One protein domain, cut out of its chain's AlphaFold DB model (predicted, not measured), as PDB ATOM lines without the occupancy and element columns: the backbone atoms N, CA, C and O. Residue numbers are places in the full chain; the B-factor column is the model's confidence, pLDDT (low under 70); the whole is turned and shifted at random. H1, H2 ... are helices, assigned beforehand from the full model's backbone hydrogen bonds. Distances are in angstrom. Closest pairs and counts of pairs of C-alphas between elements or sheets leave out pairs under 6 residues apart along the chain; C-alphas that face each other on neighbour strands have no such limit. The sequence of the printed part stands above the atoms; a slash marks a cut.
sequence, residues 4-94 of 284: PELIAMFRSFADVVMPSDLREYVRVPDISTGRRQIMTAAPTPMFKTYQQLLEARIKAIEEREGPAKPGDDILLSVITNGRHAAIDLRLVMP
ATOM      1  N   PRO A   4     189.020  -3.158  28.356       81.56
ATOM      2  CA  PRO A   4     188.145  -1.996  28.201       81.56
ATOM      3  C   PRO A   4     188.347  -1.229  26.886       81.56
ATOM      4  O   PRO A   4     187.365  -0.773  26.310       81.56
ATOM      5  N   GLU A   5     189.579  -1.130  26.375       80.44
ATOM      6  CA  GLU A   5     189.861  -0.457  25.094       80.44
ATOM      7  C   GLU A   5     189.293  -1.242  23.911       80.44
ATOM      8  O   GLU A   5     188.700  -0.658  23.008       80.44
ATOM      9  N   LEU A   6     189.400  -2.574  23.939       81.62
ATOM     10  CA  LEU A   6     188.797  -3.451  22.929       81.62
ATOM     11  C   LEU A   6     187.271  -3.329  22.908       81.62
ATOM     12  O   LEU A   6     186.674  -3.260  21.837       81.62
ATOM     13  N   ILE A   7     186.644  -3.268  24.086       80.00
ATOM     14  CA  ILE A   7     185.193  -3.077  24.206       80.00
ATOM     15  C   ILE A   7     184.787  -1.686  23.697       80.00
ATOM     16  O   ILE A   7     183.774  -1.568  23.012       80.00
ATOM     17  N   ALA A   8     185.570  -0.643  23.987       79.88
ATOM     18  CA  ALA A   8     185.320   0.707  23.482       79.88
ATOM     19  C   ALA A   8     185.462   0.791  21.952       79.88
ATOM     20  O   ALA A   8     184.598   1.358  21.288       79.88
ATOM     21  N   MET A   9     186.494   0.162  21.385       83.19
ATOM     22  CA  MET A   9     186.697   0.092  19.937       83.19
ATOM     23  C   MET A   9     185.566  -0.684  19.248       83.19
ATOM     24  O   MET A   9     185.062  -0.243  18.218       83.19
ATOM     25  N   PHE A  10     185.104  -1.795  19.830       80.19
ATOM     26  CA  PHE A  10     183.981  -2.576  19.296       80.19
ATOM     27  C   PHE A  10     182.661  -1.791  19.313       80.19
ATOM     28  O   PHE A  10     181.909  -1.810  18.343       80.19
ATOM     29  N   ARG A  11     182.426  -1.008  20.374       80.25
ATOM     30  CA  ARG A  11     181.250  -0.132  20.504       80.25
ATOM     31  C   ARG A  11     181.224   1.046  19.528       80.25
ATOM     32  O   ARG A  11     180.199   1.705  19.431       80.25
ATOM     33  N   SER A  12     182.315   1.322  18.809       83.38
ATOM     34  CA  SER A  12     182.326   2.378  17.787       83.38
ATOM     35  C   SER A  12     181.610   1.978  16.493       83.38
ATOM     36  O   SER A  12     181.180   2.851  15.747       83.38
ATOM     37  N   PHE A  13     181.469   0.674  16.229       85.12
ATOM     38  CA  PHE A  13     180.843   0.164  15.004       85.12
ATOM     39  C   PHE A  13     179.757  -0.894  15.245       85.12
ATOM     40  O   PHE A  13     179.069  -1.269  14.296       85.12
ATOM     41  N   ALA A  14     179.599  -1.393  16.473       83.25
ATOM     42  CA  ALA A  14     178.585  -2.381  16.822       83.25
ATOM     43  C   ALA A  14     177.879  -2.030  18.138       83.25
ATOM     44  O   ALA A  14     178.519  -1.841  19.176       83.25
ATOM     45  N   ASP A  15     176.548  -2.024  18.100       81.06
ATOM     46  CA  ASP A  15     175.719  -1.915  19.296       81.06
ATOM     47  C   ASP A  15     175.768  -3.216  20.108       81.06
ATOM     48  O   ASP A  15     175.727  -4.327  19.571       81.06
ATOM     49  N   VAL A  16     175.850  -3.089  21.434       77.62
ATOM     50  CA  VAL A  16     175.806  -4.233  22.351       77.62
ATOM     51  C   VAL A  16     174.372  -4.411  22.833       77.62
ATOM     52  O   VAL A  16     173.925  -3.684  23.714       77.62
ATOM     53  N   VAL A  17     173.674  -5.394  22.267       75.69
ATOM     54  CA  VAL A  17     172.306  -5.762  22.663       75.69
ATOM     55  C   VAL A  17     172.348  -6.498  24.003       75.69
ATOM     56  O   VAL A  17     172.973  -7.558  24.116       75.69
ATOM     57  N   MET A  18     171.694  -5.952  25.030       78.69
ATOM     58  CA  MET A  18     171.600  -6.597  26.339       78.69
ATOM     59  C   MET A  18     170.519  -7.692  26.329       78.69
ATOM     60  O   MET A  18     169.617  -7.676  25.490       78.69
ATOM     61  N   PRO A  19     170.539  -8.651  27.276       75.31
ATOM     62  CA  PRO A  19     169.502  -9.684  27.364       75.31
ATOM     63  C   PRO A  19     168.065  -9.144  27.485       75.31
ATOM     64  O   PRO A  19     167.123  -9.850  27.123       75.31
ATOM     65  N   SER A  20     167.889  -7.917  27.997       78.19
ATOM     66  CA  SER A  20     166.606  -7.197  28.025       78.19
ATOM     67  C   SER A  20     166.116  -6.835  26.624       78.19
ATOM     68  O   SER A  20     164.957  -7.080  26.302       78.19
ATOM     69  N   ASP A  21     167.023  -6.323  25.797       80.75
ATOM     70  CA  ASP A  21     166.753  -5.745  24.477       80.75
ATOM     71  C   ASP A  21     166.556  -6.858  23.438       80.75
ATOM     72  O   ASP A  21     165.798  -6.735  22.480       80.75
ATOM     73  N   LEU A  22     167.178  -8.019  23.673       78.44
ATOM     74  CA  LEU A  22     167.071  -9.205  22.821       78.44
ATOM     75  C   LEU A  22     165.617  -9.679  22.633       78.44
ATOM     76  O   LEU A  22     165.299 -10.290  21.613       78.44
ATOM     77  N   ARG A  23     164.733  -9.387  23.599       76.38
ATOM     78  CA  ARG A  23     163.302  -9.728  23.540       76.38
ATOM     79  C   ARG A  23     162.524  -8.902  22.514       76.38
ATOM     80  O   ARG A  23     161.453  -9.343  22.104       76.38
ATOM     81  N   GLU A  24     163.043  -7.745  22.098       82.62
ATOM     82  CA  GLU A  24     162.446  -6.921  21.037       82.62
ATOM     83  C   GLU A  24     162.701  -7.520  19.647       82.62
ATOM     84  O   GLU A  24     161.869  -7.398  18.750       82.62
ATOM     85  N   TYR A  25     163.828  -8.217  19.484       81.44
ATOM     86  CA  TYR A  25     164.273  -8.755  18.198       81.44
ATOM     87  C   TYR A  25     164.011 -10.253  18.034       81.44
ATOM     88  O   TYR A  25     163.878 -10.742  16.912       81.44
ATOM     89  N   VAL A  26     163.949 -11.004  19.137       81.50
ATOM     90  CA  VAL A  26     163.808 -12.461  19.112       81.50
ATOM     91  C   VAL A  26     162.753 -12.901  20.115       81.50
ATOM     92  O   VAL A  26     162.780 -12.550  21.294       81.50
ATOM     93  N   ARG A  27     161.831 -13.749  19.655       80.12
ATOM     94  CA  ARG A  27     160.869 -14.408  20.534       80.12
ATOM     95  C   ARG A  27     161.599 -15.436  21.399       80.12
ATOM     96  O   ARG A  27     161.924 -16.525  20.931       80.12
ATOM     97  N   VAL A  28     161.845 -15.091  22.659       75.00
ATOM     98  CA  VAL A  28     162.437 -16.003  23.642       75.00
ATOM     99  C   VAL A  28     161.322 -16.887  24.217       75.00
ATOM    100  O   VAL A  28     160.370 -16.343  24.777       75.00
ATOM    101  N   PRO A  29     161.375 -18.223  24.064       78.69
ATOM    102  CA  PRO A  29     160.384 -19.107  24.663       78.69
ATOM    103  C   PRO A  29     160.482 -19.082  26.192       78.69
ATOM    104  O   PRO A  29     161.579 -19.040  26.756       78.69
ATOM    105  N   ASP A  30     159.331 -19.143  26.860       77.06
ATOM    106  CA  ASP A  30     159.278 -19.253  28.313       77.06
ATOM    107  C   ASP A  30     159.837 -20.605  28.775       77.06
ATOM    108  O   ASP A  30     159.572 -21.656  28.186       77.06
ATOM    109  N   ILE A  31     160.606 -20.586  29.864       77.81
ATOM    110  CA  ILE A  31     161.051 -21.812  30.532       77.81
ATOM    111  C   ILE A  31     159.810 -22.448  31.169       77.81
ATOM    112  O   ILE A  31     159.101 -21.769  31.911       77.81
ATOM    113  N   SER A  32     159.562 -23.740  30.935       74.81
ATOM    114  CA  SER A  32     158.350 -24.434  31.419       74.81
ATOM    115  C   SER A  32     158.115 -24.294  32.932       74.81
ATOM    116  O   SER A  32     156.977 -24.269  33.390       74.81
ATOM    117  N   THR A  33     159.189 -24.156  33.711       77.44
ATOM    118  CA  THR A  33     159.181 -24.005  35.172       77.44
ATOM    119  C   THR A  33     159.215 -22.547  35.650       77.44
ATOM    120  O   THR A  33     159.359 -22.300  36.848       77.44
ATOM    121  N   GLY A  34     159.167 -21.567  34.739       82.56
ATOM    122  CA  GLY A  34     159.214 -20.120  35.006       82.56
ATOM    123  C   GLY A  34     160.567 -19.577  35.491       82.56
ATOM    124  O   GLY A  34     160.842 -18.386  35.371       82.56
ATOM    125  N   ARG A  35     161.446 -20.435  36.017       81.75
ATOM    126  CA  ARG A  35     162.806 -20.098  36.459       81.75
ATOM    127  C   ARG A  35     163.747 -21.283  36.293       81.75
ATOM    128  O   ARG A  35     163.308 -22.434  36.329       81.75
ATOM    129  N   ARG A  36     165.049 -20.999  36.186       78.00
ATOM    130  CA  ARG A  36     166.108 -22.017  36.215       78.00
ATOM    131  C   ARG A  36     166.012 -22.833  37.506       78.00
ATOM    132  O   ARG A  36     165.996 -22.262  38.596       78.00
ATOM    133  N   GLN A  37     166.000 -24.155  37.379       80.56
ATOM    134  CA  GLN A  37     166.096 -25.085  38.501       80.56
ATOM    135  C   GLN A  37     167.500 -25.697  38.519       80.56
ATOM    136  O   GLN A  37     168.015 -26.110  37.482       80.56
ATOM    137  N   ILE A  38     168.145 -25.711  39.687       79.19
ATOM    138  CA  ILE A  38     169.405 -26.434  39.876       79.19
ATOM    139  C   ILE A  38     169.028 -27.824  40.376       79.19
ATOM    140  O   ILE A  38     168.576 -27.966  41.509       79.19
ATOM    141  N   MET A  39     169.190 -28.835  39.525       76.69
ATOM    142  CA  MET A  39     169.017 -30.230  39.916       76.69
ATOM    143  C   MET A  39     170.366 -30.778  40.373       76.69
ATOM    144  O   MET A  39     171.309 -30.873  39.587       76.69
ATOM    145  N   THR A  40     170.480 -31.095  41.660       75.44
ATOM    146  CA  THR A  40     171.675 -31.737  42.207       75.44
ATOM    147  C   THR A  40     171.518 -33.246  42.088       75.44
ATOM    148  O   THR A  40     170.670 -33.834  42.754       75.44
ATOM    149  N   ALA A  41     172.338 -33.872  41.246       75.19
ATOM    150  CA  ALA A  41     172.399 -35.325  41.160       75.19
ATOM    151  C   ALA A  41     172.961 -35.915  42.462       75.19
ATOM    152  O   ALA A  41     173.902 -35.374  43.054       75.19
ATOM    153  N   ALA A  42     172.391 -37.033  42.910       80.06
ATOM    154  CA  ALA A  42     172.917 -37.751  44.061       80.06
ATOM    155  C   ALA A  42     174.326 -38.297  43.746       80.06
ATOM    156  O   ALA A  42     174.561 -38.805  42.648       80.06
ATOM    157  N   PRO A  43     175.283 -38.222  44.691       77.94
ATOM    158  CA  PRO A  43     176.624 -38.742  44.469       77.94
ATOM    159  C   PRO A  43     176.596 -40.266  44.345       77.94
ATOM    160  O   PRO A  43     176.074 -40.966  45.217       77.94
ATOM    161  N   THR A  44     177.215 -40.783  43.284       80.38
ATOM    162  CA  THR A  44     177.348 -42.229  43.072       80.38
ATOM    163  C   THR A  44     178.217 -42.869  44.169       80.38
ATOM    164  O   THR A  44     179.107 -42.205  44.716       80.38
ATOM    165  N   PRO A  45     178.029 -44.163  44.499       81.00
ATOM    166  CA  PRO A  45     178.870 -44.859  45.482       81.00
ATOM    167  C   PRO A  45     180.368 -44.764  45.161       81.00
ATOM    168  O   PRO A  45     181.183 -44.492  46.035       81.00
ATOM    169  N   MET A  46     180.717 -44.896  43.882       76.56
ATOM    170  CA  MET A  46     182.082 -44.746  43.374       76.56
ATOM    171  C   MET A  46     182.664 -43.350  43.620       76.56
ATOM    172  O   MET A  46     183.825 -43.228  44.015       76.56
ATOM    173  N   PHE A  47     181.866 -42.296  43.418       84.38
ATOM    174  CA  PHE A  47     182.295 -40.931  43.710       84.38
ATOM    175  C   PHE A  47     182.586 -40.748  45.205       84.38
ATOM    176  O   PHE A  47     183.607 -40.158  45.550       84.38
ATOM    177  N   LYS A  48     181.770 -41.333  46.095       86.19
ATOM    178  CA  LYS A  48     182.030 -41.320  47.547       86.19
ATOM    179  C   LYS A  48     183.336 -42.027  47.914       86.19
ATOM    180  O   LYS A  48     184.117 -41.489  48.693       86.19
ATOM    181  N   THR A  49     183.617 -43.191  47.325       84.94
ATOM    182  CA  THR A  49     184.897 -43.891  47.534       84.94
ATOM    183  C   THR A  49     186.080 -43.030  47.090       84.94
ATOM    184  O   THR A  49     187.103 -42.960  47.769       84.94
ATOM    185  N   TYR A  50     185.945 -42.320  45.968       87.31
ATOM    186  CA  TYR A  50     186.986 -41.409  45.502       87.31
ATOM    187  C   TYR A  50     187.142 -40.174  46.405       87.31
ATOM    188  O   TYR A  50     188.264 -39.734  46.640       87.31
ATOM    189  N   GLN A  51     186.056 -39.642  46.976       90.50
ATOM    190  CA  GLN A  51     186.133 -38.573  47.981       90.50
ATOM    191  C   GLN A  51     186.948 -39.004  49.209       90.50
ATOM    192  O   GLN A  51     187.795 -38.238  49.658       90.50
ATOM    193  N   GLN A  52     186.766 -40.236  49.695       90.19
ATOM    194  CA  GLN A  52     187.564 -40.784  50.803       90.19
ATOM    195  C   GLN A  52     189.057 -40.881  50.445       90.19
ATOM    196  O   GLN A  52     189.917 -40.573  51.268       90.19
ATOM    197  N   LEU A  53     189.380 -41.249  49.199       89.31
ATOM    198  CA  LEU A  53     190.760 -41.233  48.704       89.31
ATOM    199  C   LEU A  53     191.349 -39.811  48.706       89.31
ATOM    200  O   LEU A  53     192.506 -39.625  49.082       89.31
ATOM    201  N   LEU A  54     190.574 -38.807  48.282       91.88
ATOM    202  CA  LEU A  54     191.015 -37.410  48.321       91.88
ATOM    203  C   LEU A  54     191.209 -36.921  49.759       91.88
ATOM    204  O   LEU A  54     192.195 -36.242  50.020       91.88
ATOM    205  N   GLU A  55     190.330 -37.301  50.686       93.50
ATOM    206  CA  GLU A  55     190.467 -36.971  52.110       93.50
ATOM    207  C   GLU A  55     191.776 -37.524  52.691       93.50
ATOM    208  O   GLU A  55     192.515 -36.798  53.354       93.50
ATOM    209  N   ALA A  56     192.117 -38.779  52.379       92.06
ATOM    210  CA  ALA A  56     193.384 -39.376  52.796       92.06
ATOM    211  C   ALA A  56     194.605 -38.624  52.227       92.06
ATOM    212  O   ALA A  56     195.595 -38.429  52.931       92.06
ATOM    213  N   ARG A  57     194.531 -38.153  50.973       93.25
ATOM    214  CA  ARG A  57     195.593 -37.336  50.357       93.25
ATOM    215  C   ARG A  57     195.738 -35.974  51.032       93.25
ATOM    216  O   ARG A  57     196.862 -35.522  51.215       93.25
ATOM    217  N   ILE A  58     194.628 -35.336  51.410       94.62
ATOM    218  CA  ILE A  58     194.646 -34.059  52.140       94.62
ATOM    219  C   ILE A  58     195.348 -34.242  53.484       94.62
ATOM    220  O   ILE A  58     196.292 -33.507  53.756       94.62
ATOM    221  N   LYS A  59     194.973 -35.270  54.257       94.75
ATOM    222  CA  LYS A  59     195.617 -35.572  55.547       94.75
ATOM    223  C   LYS A  59     197.125 -35.768  55.407       94.75
ATOM    224  O   LYS A  59     197.890 -35.124  56.110       94.75
ATOM    225  N   ALA A  60     197.566 -36.556  54.425       92.62
ATOM    226  CA  ALA A  60     198.994 -36.766  54.180       92.62
ATOM    227  C   ALA A  60     199.751 -35.473  53.804       92.62
ATOM    228  O   ALA A  60     200.936 -35.335  54.099       92.62
ATOM    229  N   ILE A  61     199.086 -34.523  53.138       91.88
ATOM    230  CA  ILE A  61     199.666 -33.215  52.800       91.88
ATOM    231  C   ILE A  61     199.748 -32.311  54.033       91.88
ATOM    232  O   ILE A  61     200.726 -31.576  54.160       91.88
ATOM    233  N   GLU A  62     198.739 -32.350  54.902       91.81
ATOM    234  CA  GLU A  62     198.685 -31.583  56.154       91.81
ATOM    235  C   GLU A  62     199.703 -32.089  57.184       91.81
ATOM    236  O   GLU A  62     200.314 -31.286  57.883       91.81
ATOM    237  N   GLU A  63     199.930 -33.402  57.240       92.81
ATOM    238  CA  GLU A  63     200.909 -34.048  58.126       92.81
ATOM    239  C   GLU A  63     202.362 -33.895  57.645       92.81
ATOM    240  O   GLU A  63     203.302 -34.203  58.379       92.81
ATOM    241  N   ARG A  64     202.582 -33.435  56.407       89.69
ATOM    242  CA  ARG A  64     203.929 -33.273  55.853       89.69
ATOM    243  C   ARG A  64     204.645 -32.088  56.494       89.69
ATOM    244  O   ARG A  64     204.213 -30.943  56.379       89.69
ATOM    245  N   GLU A  65     205.836 -32.352  57.020       86.81
ATOM    246  CA  GLU A  65     206.749 -31.306  57.473       86.81
ATOM    247  C   GLU A  65     207.616 -30.754  56.328       86.81
ATOM    248  O   GLU A  65     208.213 -31.495  55.543       86.81
ATOM    249  N   GLY A  66     207.719 -29.425  56.262       84.69
ATOM    250  CA  GLY A  66     208.554 -28.711  55.297       84.69
ATOM    251  C   GLY A  66     207.873 -28.388  53.955       84.69
ATOM    252  O   GLY A  66     206.751 -28.816  53.676       84.69
ATOM    253  N   PRO A  67     208.529 -27.571  53.109       85.31
ATOM    254  CA  PRO A  67     207.975 -27.147  51.828       85.31
ATOM    255  C   PRO A  67     207.893 -28.308  50.826       85.31
ATOM    256  O   PRO A  67     208.782 -29.159  50.760       85.31
ATOM    257  N   ALA A  68     206.840 -28.306  50.003       88.00
ATOM    258  CA  ALA A  68     206.633 -29.307  48.958       88.00
ATOM    259  C   ALA A  68     207.755 -29.277  47.907       88.00
ATOM    260  O   ALA A  68     208.159 -28.207  47.439       88.00
ATOM    261  N   LYS A  69     208.228 -30.456  47.498       87.38
ATOM    262  CA  LYS A  69     209.222 -30.617  46.429       87.38
ATOM    263  C   LYS A  69     208.539 -30.825  45.071       87.38
ATOM    264  O   LYS A  69     207.388 -31.260  45.010       87.38
ATOM    265  N   PRO A  70     209.225 -30.540  43.948       79.12
ATOM    266  CA  PRO A  70     208.689 -30.831  42.623       79.12
ATOM    267  C   PRO A  70     208.331 -32.314  42.472       79.12
ATOM    268  O   PRO A  70     209.189 -33.180  42.616       79.12
ATOM    269  N   GLY A  71     207.071 -32.591  42.138       79.88
ATOM    270  CA  GLY A  71     206.540 -33.953  42.018       79.88
ATOM    271  C   GLY A  71     205.770 -34.433  43.245       79.88
ATOM    272  O   GLY A  71     205.045 -35.418  43.135       79.88
ATOM    273  N   ASP A  72     205.860 -33.719  44.367       84.94
ATOM    274  CA  ASP A  72     205.016 -34.004  45.514       84.94
ATOM    275  C   ASP A  72     203.559 -33.638  45.232       84.94
ATOM    276  O   ASP A  72     203.239 -32.710  44.481       84.94
ATOM    277  N   ASP A  73     202.668 -34.332  45.927       86.69
ATOM    278  CA  ASP A  73     201.267 -33.963  45.961       86.69
ATOM    279  C   ASP A  73     201.054 -32.691  46.804       86.69
ATOM    280  O   ASP A  73     201.697 -32.472  47.843       86.69
ATOM    281  N   ILE A  74     200.157 -31.825  46.339       91.75
ATOM    282  CA  ILE A  74     199.824 -30.539  46.957       91.75
ATOM    283  C   ILE A  74     198.308 -30.314  46.958       91.75
ATOM    284  O   ILE A  74     197.559 -30.917  46.193       91.75
ATOM    285  N   LEU A  75     197.821 -29.388  47.787       91.94
ATOM    286  CA  LEU A  75     196.385 -29.078  47.850       91.94
ATOM    287  C   LEU A  75     195.800 -28.714  46.475       91.94
ATOM    288  O   LEU A  75     194.695 -29.136  46.136       91.94
ATOM    289  N   LEU A  76     196.558 -28.003  45.632       89.50
ATOM    290  CA  LEU A  76     196.102 -27.626  44.294       89.50
ATOM    291  C   LEU A  76     195.921 -28.834  43.352       89.50
ATOM    292  O   LEU A  76     194.964 -28.855  42.571       89.50
ATOM    293  N   SER A  77     196.783 -29.856  43.428       88.38
ATOM    294  CA  SER A  77     196.622 -31.088  42.640       88.38
ATOM    295  C   SER A  77     195.433 -31.908  43.131       88.38
ATOM    296  O   SER A  77     194.692 -32.458  42.313       88.38
ATOM    297  N   VAL A  78     195.176 -31.937  44.443       91.38
ATOM    298  CA  VAL A  78     193.975 -32.568  45.012       91.38
ATOM    299  C   VAL A  78     192.700 -31.857  44.549       91.38
ATOM    300  O   VAL A  78     191.797 -32.522  44.046       91.38
ATOM    301  N   ILE A  79     192.633 -30.523  44.636       89.88
ATOM    302  CA  ILE A  79     191.470 -29.731  44.187       89.88
ATOM    303  C   ILE A  79     191.212 -29.940  42.691       89.88
ATOM    304  O   ILE A  79     190.066 -30.116  42.273       89.88
ATOM    305  N   THR A  80     192.273 -29.961  41.884       88.38
ATOM    306  CA  THR A  80     192.176 -30.222  40.442       88.38
ATOM    307  C   THR A  80     191.591 -31.610  40.174       88.38
ATOM    308  O   THR A  80     190.646 -31.744  39.399       88.38
ATOM    309  N   ASN A  81     192.071 -32.635  40.881       87.38
ATOM    310  CA  ASN A  81     191.529 -33.991  40.785       87.38
ATOM    311  C   ASN A  81     190.080 -34.086  41.290       87.38
ATOM    312  O   ASN A  81     189.288 -34.827  40.713       87.38
ATOM    313  N   GLY A  82     189.708 -33.322  42.319       89.44
ATOM    314  CA  GLY A  82     188.326 -33.208  42.786       89.44
ATOM    315  C   GLY A  82     187.403 -32.598  41.729       89.44
ATOM    316  O   GLY A  82     186.333 -33.144  41.467       89.44
ATOM    317  N   ARG A  83     187.839 -31.524  41.053       86.69
ATOM    318  CA  ARG A  83     187.096 -30.920  39.930       86.69
ATOM    319  C   ARG A  83     186.928 -31.888  38.767       86.69
ATOM    320  O   ARG A  83     185.828 -32.004  38.243       86.69
ATOM    321  N   HIS A  84     187.989 -32.599  38.386       85.06
ATOM    322  CA  HIS A  84     187.901 -33.614  37.339       85.06
ATOM    323  C   HIS A  84     186.905 -34.716  37.708       85.06
ATOM    324  O   HIS A  84     186.037 -35.024  36.903       85.06
ATOM    325  N   ALA A  85     186.958 -35.237  38.936       86.00
ATOM    326  CA  ALA A  85     186.026 -36.263  39.397       86.00
ATOM    327  C   ALA A  85     184.568 -35.786  39.465       86.00
ATOM    328  O   ALA A  85     183.663 -36.586  39.248       86.00
ATOM    329  N   ALA A  86     184.339 -34.505  39.778       83.19
ATOM    330  CA  ALA A  86     183.004 -33.910  39.809       83.19
ATOM    331  C   ALA A  86     182.403 -33.724  38.406       83.19
ATOM    332  O   ALA A  86     181.183 -33.711  38.272       83.19
ATOM    333  N   ILE A  87     183.247 -33.572  37.377       81.75
ATOM    334  CA  ILE A  87     182.815 -33.581  35.974       81.75
ATOM    335  C   ILE A  87     182.554 -35.022  35.536       81.75
ATOM    336  O   ILE A  87     181.469 -35.331  35.058       81.75
ATOM    337  N   ASP A  88     183.555 -35.891  35.686       80.06
ATOM    338  CA  ASP A  88     183.464 -37.304  35.336       80.06
ATOM    339  C   ASP A  88     184.573 -38.106  36.030       80.06
ATOM    340  O   ASP A  88     185.766 -37.799  35.922       80.06
ATOM    341  N   LEU A  89     184.197 -39.188  36.712       78.81
ATOM    342  CA  LEU A  89     185.146 -40.026  37.440       78.81
ATOM    343  C   LEU A  89     186.191 -40.687  36.523       78.81
ATOM    344  O   LEU A  89     187.301 -40.986  36.964       78.81
ATOM    345  N   ARG A  90     185.901 -40.861  35.231       77.44
ATOM    346  CA  ARG A  90     186.838 -41.419  34.242       77.44
ATOM    347  C   ARG A  90     188.039 -40.513  33.980       77.44
ATOM    348  O   ARG A  90     189.094 -41.018  33.604       77.44
ATOM    349  N   LEU A  91     187.929 -39.207  34.241       75.50
ATOM    350  CA  LEU A  91     189.054 -38.269  34.119       75.50
ATOM    351  C   LEU A  91     190.160 -38.537  35.146       75.50
ATOM    352  O   LEU A  91     191.311 -38.166  34.928       75.50
ATOM    353  N   VAL A  92     189.814 -39.191  36.255       78.56
ATOM    354  CA  VAL A  92     190.742 -39.531  37.342       78.56
ATOM    355  C   VAL A  92     190.936 -41.040  37.510       78.56
ATOM    356  O   VAL A  92     191.937 -41.471  38.076       78.56
ATOM    357  N   MET A  93     190.015 -41.856  36.989       75.06
ATOM    358  CA  MET A  93     190.022 -43.315  37.104       75.06
ATOM    359  C   MET A  93     189.711 -44.029  35.765       75.06
ATOM    360  O   MET A  93     188.794 -44.850  35.697       75.06
ATOM    361  N   PRO A  94     190.493 -43.801  34.690       64.75
ATOM    362  CA  PRO A  94     190.160 -44.250  33.328       64.75
ATOM    363  C   PRO A  94     190.188 -45.776  33.113       64.75
ATOM    364  O   PRO A  94     189.807 -46.255  32.052       64.75
TER     365      PRO A  94
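This is residues 4 to 94 of the 284 residues of an uncharacterized protein of Rhizobium sp. Root149 (UniProt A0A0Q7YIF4). The printed part begins as a loose thread with two short helices, H1 and H2, runs on through a long arm without a named helix, residues 26 to 42, and ends in a helical hairpin, H3 and H4, whose helices lie side by side. H1 and H2 touch no helix, and the arm sticks out free between them and the hairpin. The printed part has 91 residues with four named helices, in the order H1, H2, H3, H4, and no named strand; the class is all helix, though under half of the residues, 42 of 91, are in named elements. The whole is extended, with a radius of gyration of the C-alphas of 23.0 A and spans of 60 by 40 by 23 A.

H1, residues 4 to 10, is apart from H2, residues 22 to 25. H2 is also apart from H3, residues 45 to 62. H3 and H4, residues 75 to 87, form a helical hairpin and touch, with the closest C-alphas, those of Leu 54 and Val 78, 6.6 A apart. Their lines stand at a shallow tilt of 8 degrees, opposite ways. In H1, H3 and H4 every O i to N i+4 pair is within hydrogen-bond range; H2 is too short for such a pair.

H1 begins at C-alpha 4, at (188.145, -1.996, 28.201). H3 is 26.1 A long and begins at C-alpha 45, at (178.870, -44.859, 45.482). H4 is 18.6 A long and ends at C-alpha 87, at (182.815, -33.581, 35.974). H1 measures 9.8 A and H2 5.4 A.

The two C-alphas farthest apart, those of Glu 24 and Glu 65, are 62.3 A apart. The printed part has no cut. The three links, of 11, 19 and 12 residues, are long. The mean pLDDT of the printed part is 83.2, and one residue, Pro 94, is under 70.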